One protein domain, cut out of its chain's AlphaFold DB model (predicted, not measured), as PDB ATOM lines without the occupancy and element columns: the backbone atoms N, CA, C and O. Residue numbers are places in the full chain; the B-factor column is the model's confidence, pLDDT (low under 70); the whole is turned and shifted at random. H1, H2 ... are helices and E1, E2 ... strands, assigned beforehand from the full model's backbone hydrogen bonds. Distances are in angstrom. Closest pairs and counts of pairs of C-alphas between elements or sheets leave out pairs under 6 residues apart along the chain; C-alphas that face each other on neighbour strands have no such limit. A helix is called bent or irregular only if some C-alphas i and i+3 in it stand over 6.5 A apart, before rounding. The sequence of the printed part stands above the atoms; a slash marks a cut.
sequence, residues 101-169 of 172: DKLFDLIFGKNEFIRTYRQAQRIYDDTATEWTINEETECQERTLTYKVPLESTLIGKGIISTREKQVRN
ATOM      1  N   ASP A 101      -1.849 -46.801  10.173       90.06
ATOM      2  CA  ASP A 101      -2.835 -47.376   9.248       90.06
ATOM      3  C   ASP A 101      -3.572 -48.576   9.850       90.06
ATOM      4  O   ASP A 101      -4.780 -48.720   9.689       90.06
ATOM      5  N   LYS A 102      -2.873 -49.420  10.620       92.94
ATOM      6  CA  LYS A 102      -3.502 -50.564  11.295       92.94
ATOM      7  C   LYS A 102      -4.416 -50.117  12.422       92.94
ATOM      8  O   LYS A 102      -5.484 -50.698  12.594       92.94
ATOM      9  N   LEU A 103      -4.025 -49.094  13.178       92.50
ATOM     10  CA  LEU A 103      -4.891 -48.522  14.205       92.50
ATOM     11  C   LEU A 103      -6.133 -47.867  13.581       92.50
ATOM     12  O   LEU A 103      -7.243 -48.054  14.081       92.50
ATOM     13  N   PHE A 104      -5.960 -47.162  12.461       92.31
ATOM     14  CA  PHE A 104      -7.060 -46.598  11.690       92.31
ATOM     15  C   PHE A 104      -8.017 -47.695  11.212       92.31
ATOM     16  O   PHE A 104      -9.213 -47.620  11.486       92.31
ATOM     17  N   ASP A 105      -7.497 -48.755  10.589       93.69
ATOM     18  CA  ASP A 105      -8.290 -49.903  10.145       93.69
ATOM     19  C   ASP A 105      -9.020 -50.586  11.304       93.69
ATOM     20  O   ASP A 105     -10.157 -51.023  11.131       93.69
ATOM     21  N   LEU A 106      -8.405 -50.676  12.487       95.31
ATOM     22  CA  LEU A 106      -9.024 -51.270  13.673       95.31
ATOM     23  C   LEU A 106     -10.223 -50.456  14.170       95.31
ATOM     24  O   LEU A 106     -11.260 -51.046  14.470       95.31
ATOM     25  N   ILE A 107     -10.104 -49.129  14.235       94.31
ATOM     26  CA  ILE A 107     -11.138 -48.242  14.794       94.31
ATOM     27  C   ILE A 107     -12.218 -47.917  13.757       94.31
ATOM     28  O   ILE A 107     -13.414 -47.923  14.060       94.31
ATOM     29  N   PHE A 108     -11.798 -47.627  12.527       94.62
ATOM     30  CA  PHE A 108     -12.664 -47.139  11.466       94.62
ATOM     31  C   PHE A 108     -12.990 -48.202  10.414       94.62
ATOM     32  O   PHE A 108     -13.904 -47.983   9.629       94.62
ATOM     33  N   GLY A 109     -12.333 -49.355  10.372       92.69
ATOM     34  CA  GLY A 109     -12.641 -50.398   9.390       92.69
ATOM     35  C   GLY A 109     -13.892 -51.228   9.706       92.69
ATOM     36  O   GLY A 109     -14.642 -50.974  10.650       92.69
ATOM     37  N   LYS A 110     -14.101 -52.266   8.889       92.38
ATOM     38  CA  LYS A 110     -15.097 -53.327   9.107       92.38
ATOM     39  C   LYS A 110     -14.366 -54.599   9.528       92.38
ATOM     40  O   LYS A 110     -14.031 -55.437   8.697       92.38
ATOM     41  N   ASN A 111     -14.064 -54.714  10.815       94.25
ATOM     42  CA  ASN A 111     -13.285 -55.821  11.370       94.25
ATOM     43  C   ASN A 111     -13.943 -56.392  12.641       94.25
ATOM     44  O   ASN A 111     -14.897 -55.834  13.187       94.25
ATOM     45  N   GLU A 112     -13.432 -57.527  13.116       95.44
ATOM     46  CA  GLU A 112     -13.967 -58.198  14.304       95.44
ATOM     47  C   GLU A 112     -13.710 -57.435  15.609       95.44
ATOM     48  O   GLU A 112     -14.553 -57.474  16.509       95.44
ATOM     49  N   PHE A 113     -12.590 -56.717  15.711       95.69
ATOM     50  CA  PHE A 113     -12.242 -55.940  16.897       95.69
ATOM     51  C   PHE A 113     -13.316 -54.887  17.197       95.69
ATOM     52  O   PHE A 113     -13.906 -54.898  18.280       95.69
ATOM     53  N   ILE A 114     -13.654 -54.038  16.221       94.75
ATOM     54  CA  ILE A 114     -14.651 -52.981  16.427       94.75
ATOM     55  C   ILE A 114     -16.061 -53.548  16.607       94.75
ATOM     56  O   ILE A 114     -16.834 -53.026  17.409       94.75
ATOM     57  N   ARG A 115     -16.386 -54.655  15.926       93.69
ATOM     58  CA  ARG A 115     -17.664 -55.360  16.096       93.69
ATOM     59  C   ARG A 115     -17.829 -55.862  17.531       93.69
ATOM     60  O   ARG A 115     -18.862 -55.633  18.153       93.69
ATOM     61  N   THR A 116     -16.792 -56.503  18.067       95.56
ATOM     62  CA  THR A 116     -16.783 -57.028  19.440       95.56
ATOM     63  C   THR A 116     -16.870 -55.895  20.457       95.56
ATOM     64  O   THR A 116     -17.653 -55.969  21.405       95.56
ATOM     65  N   TYR A 117     -16.123 -54.811  20.233       95.81
ATOM     66  CA  TYR A 117     -16.188 -53.617  21.071       95.81
ATOM     67  C   TYR A 117     -17.599 -53.006  21.100       95.81
ATOM     68  O   TYR A 117     -18.152 -52.782  22.177       95.81
ATOM     69  N   ARG A 118     -18.223 -52.790  19.933       94.69
ATOM     70  CA  ARG A 118     -19.587 -52.240  19.822       94.69
ATOM     71  C   ARG A 118     -20.607 -53.113  20.544       94.69
ATOM     72  O   ARG A 118     -21.408 -52.596  21.323       94.69
ATOM     73  N   GLN A 119     -20.522 -54.429  20.370       94.25
ATOM     74  CA  GLN A 119     -21.392 -55.369  21.069       94.25
ATOM     75  C   GLN A 119     -21.227 -55.281  22.596       94.25
ATOM     76  O   GLN A 119     -22.225 -55.250  23.319       94.25
ATOM     77  N   ALA A 120     -19.991 -55.189  23.097       95.81
ATOM     78  CA  ALA A 120     -19.719 -55.028  24.526       95.81
ATOM     79  C   ALA A 120     -20.297 -53.715  25.088       95.81
ATOM     80  O   ALA A 120     -20.798 -53.696  26.212       95.81
ATOM     81  N   GLN A 121     -20.297 -52.650  24.282       93.94
ATOM     82  CA  GLN A 121     -20.899 -51.351  24.602       93.94
ATOM     83  C   GLN A 121     -22.420 -51.294  24.373       93.94
ATOM     84  O   GLN A 121     -23.022 -50.235  24.537       93.94
ATOM     85  N   ARG A 122     -23.064 -52.418  24.019       95.31
ATOM     86  CA  ARG A 122     -24.501 -52.488  23.695       95.31
ATOM     87  C   ARG A 122     -24.902 -51.537  22.559       95.31
ATOM     88  O   ARG A 122     -25.987 -50.961  22.579       95.31
ATOM     89  N   ILE A 123     -24.016 -51.373  21.583       96.00
ATOM     90  CA  ILE A 123     -24.299 -50.699  20.317       96.00
ATOM     91  C   ILE A 123     -24.843 -51.758  19.354       96.00
ATOM     92  O   ILE A 123     -24.196 -52.782  19.131       96.00
ATOM     93  N   TYR A 124     -26.033 -51.520  18.807       92.75
ATOM     94  CA  TYR A 124     -26.755 -52.461  17.946       92.75
ATOM     95  C   TYR A 124     -27.136 -51.830  16.608       92.75
ATOM     96  O   TYR A 124     -27.120 -50.605  16.474       92.75
ATOM     97  N   ASP A 125     -27.532 -52.671  15.650       93.62
ATOM     98  CA  ASP A 125     -27.963 -52.271  14.304       93.62
ATOM     99  C   ASP A 125     -26.971 -51.297  13.639       93.62
ATOM    100  O   ASP A 125     -27.367 -50.301  13.031       93.62
ATOM    101  N   ASP A 126     -25.668 -51.550  13.811       92.31
ATOM    102  CA  ASP A 126     -24.621 -50.648  13.356       92.31
ATOM    103  C   ASP A 126     -24.376 -50.790  11.853       92.31
ATOM    104  O   ASP A 126     -24.054 -51.852  11.326       92.31
ATOM    105  N   THR A 127     -24.521 -49.682  11.138       94.19
ATOM    106  CA  THR A 127     -24.334 -49.623   9.688       94.19
ATOM    107  C   THR A 127     -23.507 -48.401   9.334       94.19
ATOM    108  O   THR A 127     -23.814 -47.284   9.745       94.19
ATOM    109  N   ALA A 128     -22.427 -48.614   8.586       94.94
ATOM    110  CA  ALA A 128     -21.558 -47.554   8.090       94.94
ATOM    111  C   ALA A 128     -21.679 -47.462   6.571       94.94
ATOM    112  O   ALA A 128     -21.585 -48.486   5.888       94.94
ATOM    113  N   THR A 129     -21.833 -46.249   6.045       96.56
ATOM    114  CA  THR A 129     -21.622 -46.005   4.616       96.56
ATOM    115  C   THR A 129     -20.146 -46.184   4.270       96.56
ATOM    116  O   THR A 129     -19.273 -46.093   5.141       96.56
ATOM    117  N   GLU A 130     -19.860 -46.424   2.993       95.56
ATOM    118  CA  GLU A 130     -18.489 -46.322   2.495       95.56
ATOM    119  C   GLU A 130     -17.958 -44.893   2.668       95.56
ATOM    120  O   GLU A 130     -18.733 -43.940   2.809       95.56
ATOM    121  N   TRP A 131     -16.633 -44.768   2.687       95.25
ATOM    122  CA  TRP A 131     -15.968 -43.472   2.639       95.25
ATOM    123  C   TRP A 131     -16.158 -42.853   1.254       95.25
ATOM    124  O   TRP A 131     -15.882 -43.490   0.240       95.25
ATOM    125  N   THR A 132     -16.616 -41.608   1.221       95.06
ATOM    126  CA  THR A 132     -16.827 -40.837  -0.008       95.06
ATOM    127  C   THR A 132     -16.124 -39.499   0.104       95.06
ATOM    128  O   THR A 132     -16.146 -38.890   1.172       95.06
ATOM    129  N   ILE A 133     -15.523 -39.026  -0.985       94.25
ATOM    130  CA  ILE A 133     -14.924 -37.690  -1.031       94.25
ATOM    131  C   ILE A 133     -16.057 -36.662  -1.084       94.25
ATOM    132  O   ILE A 133     -16.964 -36.777  -1.908       94.25
ATOM    133  N   ASN A 134     -16.014 -35.681  -0.190       91.12
ATOM    134  CA  ASN A 134     -16.875 -34.513  -0.245       91.12
ATOM    135  C   ASN A 134     -16.238 -33.482  -1.189       91.12
ATOM    136  O   ASN A 134     -15.121 -33.037  -0.948       91.12
ATOM    137  N   GLU A 135     -16.937 -33.121  -2.263       89.25
ATOM    138  CA  GLU A 135     -16.419 -32.227  -3.310       89.25
ATOM    139  C   GLU A 135     -16.172 -30.788  -2.826       89.25
ATOM    140  O   GLU A 135     -15.355 -30.086  -3.409       89.25
ATOM    141  N   GLU A 136     -16.855 -30.339  -1.769       88.94
ATOM    142  CA  GLU A 136     -16.710 -28.978  -1.237       88.94
ATOM    143  C   GLU A 136     -15.516 -28.855  -0.285       88.94
ATOM    144  O   GLU A 136     -14.826 -27.840  -0.270       88.94
ATOM    145  N   THR A 137     -15.283 -29.884   0.532       87.19
ATOM    146  CA  THR A 137     -14.246 -29.867   1.576       87.19
ATOM    147  C   THR A 137     -13.002 -30.669   1.210       87.19
ATOM    148  O   THR A 137     -12.043 -30.663   1.978       87.19
ATOM    149  N   GLU A 138     -13.039 -31.409   0.099       88.38
ATOM    150  CA  GLU A 138     -12.023 -32.375  -0.345       88.38
ATOM    151  C   GLU A 138     -11.687 -33.461   0.699       88.38
ATOM    152  O   GLU A 138     -10.733 -34.224   0.553       88.38
ATOM    153  N   CYS A 139     -12.494 -33.580   1.755       91.00
ATOM    154  CA  CYS A 139     -12.297 -34.546   2.828       91.00
ATOM    155  C   CYS A 139     -13.036 -35.853   2.538       91.00
ATOM    156  O   CYS A 139     -14.085 -35.870   1.890       91.00
ATOM    157  N   GLN A 140     -12.543 -36.960   3.093       93.62
ATOM    158  CA  GLN A 140     -13.293 -38.213   3.086       93.62
ATOM    159  C   GLN A 140     -14.323 -38.199   4.216       93.62
ATOM    160  O   GLN A 140     -13.997 -37.966   5.378       93.62
ATOM    161  N   GLU A 141     -15.576 -38.497   3.896       95.69
ATOM    162  CA  GLU A 141     -16.673 -38.530   4.854       95.69
ATOM    163  C   GLU A 141     -17.412 -39.861   4.803       95.69
ATOM    164  O   GLU A 141     -17.499 -40.519   3.765       95.69
ATOM    165  N   ARG A 142     -17.994 -40.246   5.936       96.38
ATOM    166  CA  ARG A 142     -18.977 -41.326   6.000       96.38
ATOM    167  C   ARG A 142     -19.976 -41.096   7.120       96.38
ATOM    168  O   ARG A 142     -19.754 -40.298   8.031       96.38
ATOM    169  N   THR A 143     -21.076 -41.836   7.078       97.50
ATOM    170  CA  THR A 143     -22.097 -41.830   8.123       97.50
ATOM    171  C   THR A 143     -22.189 -43.201   8.779       97.50
ATOM    172  O   THR A 143     -22.342 -44.209   8.091       97.50
ATOM    173  N   LEU A 144     -22.149 -43.231  10.111       96.62
ATOM    174  CA  LEU A 144     -22.447 -44.401  10.930       96.62
ATOM    175  C   LEU A 144     -23.825 -44.218  11.579       96.62
ATOM    176  O   LEU A 144     -24.088 -43.203  12.219       96.62
ATOM    177  N   THR A 145     -24.710 -45.196  11.421       97.50
ATOM    178  CA  THR A 145     -26.020 -45.232  12.082       97.50
ATOM    179  C   THR A 145     -26.074 -46.436  13.004       97.50
ATOM    180  O   THR A 145     -25.700 -47.530  12.589       97.50
ATOM    181  N   TYR A 146     -26.496 -46.241  14.249       97.12
ATOM    182  CA  TYR A 146     -26.551 -47.301  15.255       97.12
ATOM    183  C   TYR A 146     -27.575 -46.995  16.342       97.12
ATOM    184  O   TYR A 146     -28.050 -45.867  16.475       97.12
ATOM    185  N   LYS A 147     -27.906 -48.003  17.147       97.25
ATOM    186  CA  LYS A 147     -28.812 -47.887  18.287       97.25
ATOM    187  C   LYS A 147     -28.091 -48.146  19.598       97.25
ATOM    188  O   LYS A 147     -27.294 -49.077  19.692       97.25
ATOM    189  N   VAL A 148     -28.422 -47.364  20.622       96.81
ATOM    190  CA  VAL A 148     -27.926 -47.555  21.992       96.81
ATOM    191  C   VAL A 148     -29.074 -47.554  22.996       96.81
ATOM    192  O   VAL A 148     -30.018 -46.772  22.847       96.81
ATOM    193  N   PRO A 149     -29.028 -48.409  24.031       95.31
ATOM    194  CA  PRO A 149     -29.961 -48.314  25.137       95.31
ATOM    195  C   PRO A 149     -29.675 -47.037  25.931       95.31
ATOM    196  O   PRO A 149     -28.542 -46.785  26.338       95.31
ATOM    197  N   LEU A 150     -30.716 -46.254  26.185       93.44
ATOM    198  CA  LEU A 150     -30.682 -45.159  27.141       93.44
ATOM    199  C   LEU A 150     -31.337 -45.635  28.432       93.44
ATOM    200  O   LEU A 150     -32.499 -46.038  28.429       93.44
ATOM    201  N   GLU A 151     -30.611 -45.533  29.539       93.00
ATOM    202  CA  GLU A 151     -31.180 -45.637  30.878       93.00
ATOM    203  C   GLU A 151     -30.928 -44.313  31.596       93.00
ATOM    204  O   GLU A 151     -29.797 -43.980  31.938       93.00
ATOM    205  N   SER A 152     -31.987 -43.527  31.780       90.75
ATOM    206  CA  SER A 152     -31.932 -42.230  32.451       90.75
ATOM    207  C   SER A 152     -33.001 -42.159  33.533       90.75
ATOM    208  O   SER A 152     -34.126 -42.609  33.334       90.75
ATOM    209  N   THR A 153     -32.683 -41.552  34.674       93.50
ATOM    210  CA  THR A 153     -33.672 -41.286  35.731       93.50
ATOM    211  C   THR A 153     -34.716 -40.251  35.309       93.50
ATOM    212  O   THR A 153     -35.803 -40.231  35.874       93.50
ATOM    213  N   LEU A 154     -34.404 -39.419  34.308       92.62
ATOM    214  CA  LEU A 154     -35.297 -38.373  33.806       92.62
ATOM    215  C   LEU A 154     -36.281 -38.896  32.753       92.62
ATOM    216  O   LEU A 154     -37.435 -38.486  32.736       92.62
ATOM    217  N   ILE A 155     -35.817 -39.778  31.862       90.25
ATOM    218  CA  ILE A 155     -36.565 -40.206  30.660       90.25
ATOM    219  C   ILE A 155     -36.981 -41.689  30.751       90.25
ATOM    220  O   ILE A 155     -37.802 -42.166  29.974       90.25
ATOM    221  N   GLY A 156     -36.451 -42.435  31.723       92.31
ATOM    222  CA  GLY A 156     -36.663 -43.872  31.858       92.31
ATOM    223  C   GLY A 156     -35.746 -44.690  30.948       92.31
ATOM    224  O   GLY A 156     -34.617 -44.294  30.643       92.31
ATOM    225  N   LYS A 157     -36.226 -45.874  30.553       95.25
ATOM    226  CA  LYS A 157     -35.504 -46.801  29.674       95.25
ATOM    227  C   LYS A 157     -36.005 -46.666  28.244       95.25
ATOM    228  O   LYS A 157     -37.210 -46.684  28.014       95.25
ATOM    229  N   GLY A 158     -35.088 -46.595  27.291       93.81
ATOM    230  CA  GLY A 158     -35.421 -46.507  25.876       93.81
ATOM    231  C   GLY A 158     -34.276 -46.949  24.979       93.81
ATOM    232  O   GLY A 158     -33.220 -47.371  25.446       93.81
ATOM    233  N   ILE A 159     -34.499 -46.843  23.673       95.56
ATOM    234  CA  ILE A 159     -33.481 -47.063  22.647       95.56
ATOM    235  C   ILE A 159     -33.379 -45.777  21.834       95.56
ATOM    236  O   ILE A 159     -34.384 -45.286  21.324       95.56
ATOM    237  N   ILE A 160     -32.168 -45.240  21.717       95.19
ATOM    238  CA  ILE A 160     -31.872 -44.076  20.884       95.19
ATOM    239  C   ILE A 160     -31.276 -44.571  19.575       95.19
ATOM    240  O   ILE A 160     -30.375 -45.405  19.590       95.19
ATOM    241  N   SER A 161     -31.764 -44.032  18.457       96.56
ATOM    242  CA  SER A 161     -31.096 -44.151  17.162       96.56
ATOM    243  C   SER A 161     -30.169 -42.955  16.971       96.56
ATOM    244  O   SER A 161     -30.620 -41.811  16.998       96.56
ATOM    245  N   THR A 162     -28.890 -43.223  16.753       97.31
ATOM    246  CA  THR A 162     -27.840 -42.222  16.572       97.31
ATOM    247  C   THR A 162     -27.368 -42.225  15.126       97.31
ATOM    248  O   THR A 162     -27.194 -43.286  14.526       97.31
ATOM    249  N   ARG A 163     -27.140 -41.029  14.577       97.38
ATOM    250  CA  ARG A 163     -26.486 -40.810  13.285       97.38
ATOM    251  C   ARG A 163     -25.215 -40.002  13.521       97.38
ATOM    252  O   ARG A 163     -25.289 -38.843  13.914       97.38
ATOM    253  N   GLU A 164     -24.068 -40.614  13.278       96.25
ATOM    254  CA  GLU A 164     -22.743 -40.040  13.489       96.25
ATOM    255  C   GLU A 164     -22.072 -39.779  12.138       96.25
ATOM    256  O   GLU A 164     -21.936 -40.688  11.316       96.25
ATOM    257  N   LYS A 165     -21.660 -38.531  11.895       95.50
ATOM    258  CA  LYS A 165     -20.862 -38.157  10.722       95.50
ATOM    259  C   LYS A 165     -19.386 -38.221  11.101       95.50
ATOM    260  O   LYS A 165     -18.976 -37.576  12.060       95.50
ATOM    261  N   GLN A 166     -18.604 -38.975  10.338       95.12
ATOM    262  CA  GLN A 166     -17.159 -39.089  10.511       95.12
ATOM    263  C   GLN A 166     -16.463 -38.437   9.321       95.12
ATOM    264  O   GLN A 166     -16.867 -38.652   8.178       95.12
ATOM    265  N   VAL A 167     -15.431 -37.645   9.606       92.62
ATOM    266  CA  VAL A 167     -14.629 -36.923   8.615       92.62
ATOM    267  C   VAL A 167     -13.173 -37.317   8.812       92.62
ATOM    268  O   VAL A 167     -12.675 -37.325   9.939       92.62
ATOM    269  N   ARG A 168     -12.508 -37.670   7.718       90.12
ATOM    270  CA  ARG A 168     -11.079 -37.944   7.651       90.12
ATOM    271  C   ARG A 168     -10.441 -36.857   6.795       90.12
ATOM    272  O   ARG A 168     -10.731 -36.750   5.603       90.12
ATOM    273  N   ASN A 169      -9.560 -36.090   7.426       83.69
ATOM    274  CA  ASN A 169      -8.702 -35.132   6.746       83.69
ATOM    275  C   ASN A 169      -7.449 -35.889   6.320       83.69
ATOM    276  O   ASN A 169      -6.698 -36.355   7.181       83.69
TER     277      ASN A 169
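Overview. This is residues 101 to 169 of the 172 residues of the protein "Hypothetical protein" of Rotaria sp. Silwood2 (UniProt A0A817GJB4). What shape do these atoms make? Two short helices, H1 and then H2, follow one another beside a long, bent ribbon of two strands, E2 and E3, with the short strand E1 along one edge of it; H2 only grazes this sheet and H1 is not on it. What is it built of? The printed part has 69 residues, with two named helices and then three named strands in the order H1 H2 E1 E2 E3, class mixed; the sheet's order is E1 - E2 - E3, all antiparallel. How spread out is it? It is loose, with a radius of gyration of the C-alphas of 14.5 A, and only just flat, spanning 43 by 29 by 16 A.

Along the chain. Where are the helices? H1 is residues 101 to 108, from C-alpha 101 at (-2.835, -47.376, 9.248), 10.1 A long. H2 is residues 112 to 120, 12.2 A long. Where are the strands? E1 is residues 124 to 128, 12.2 A long. E2 is residues 140 to 152, 35.0 A long, beginning at C-alpha 140 at (-13.293, -38.213, 3.086). E3 is residues 156 to 168, 35.7 A long, ending at C-alpha 168 at (-11.079, -37.944, 7.651).

Arrangement. How do the helices stand? H1 and H2 touch only at the corner by their link, closest at the C-alphas of Ile 107 and Ile 114, 6.1 A, and run the same way at a shallow tilt of 33 degrees, only just short of steep. In both, every O i to N i+4 pair is within hydrogen-bond range. How do they stand to the sheet? H1 is apart from E1, E2 and E3. H2 only grazes the sheet with residues 115 to 119; its closest C-alpha pair with E1 is Arg 118 and Tyr 124, 7.4 A. How do the strands pair? They form a meander, each strand the antiparallel neighbour of the one before, with hairpins E1 and E2, at 167 degrees, and E2 and E3, at 163 degrees. N 127 and O 145 are 2.9 A apart, and N 144 and O 164 are 2.8 A apart, both within hydrogen-bond range. Where does the sheet bend? E2 bends by 61 degrees at residue 149 and E3 by 52 degrees at residue 159; the sheet is twisted, with C-alphas up to 4.3 A off its best plane.

Size, cuts and confidence. How far does it reach? The two C-alphas farthest apart, those of Glu 135 and Thr 153, are 43.6 A apart. Which links are long? The link from E1 to E2 is long, with 11 residues, of which 132 to 133 pair antiparallel with residues 140 to 141 of E2; the other three links are tight. Is anything missing or uncertain? The printed part has no cut, its mean pLDDT is 93.9, and no printed residue is under 70.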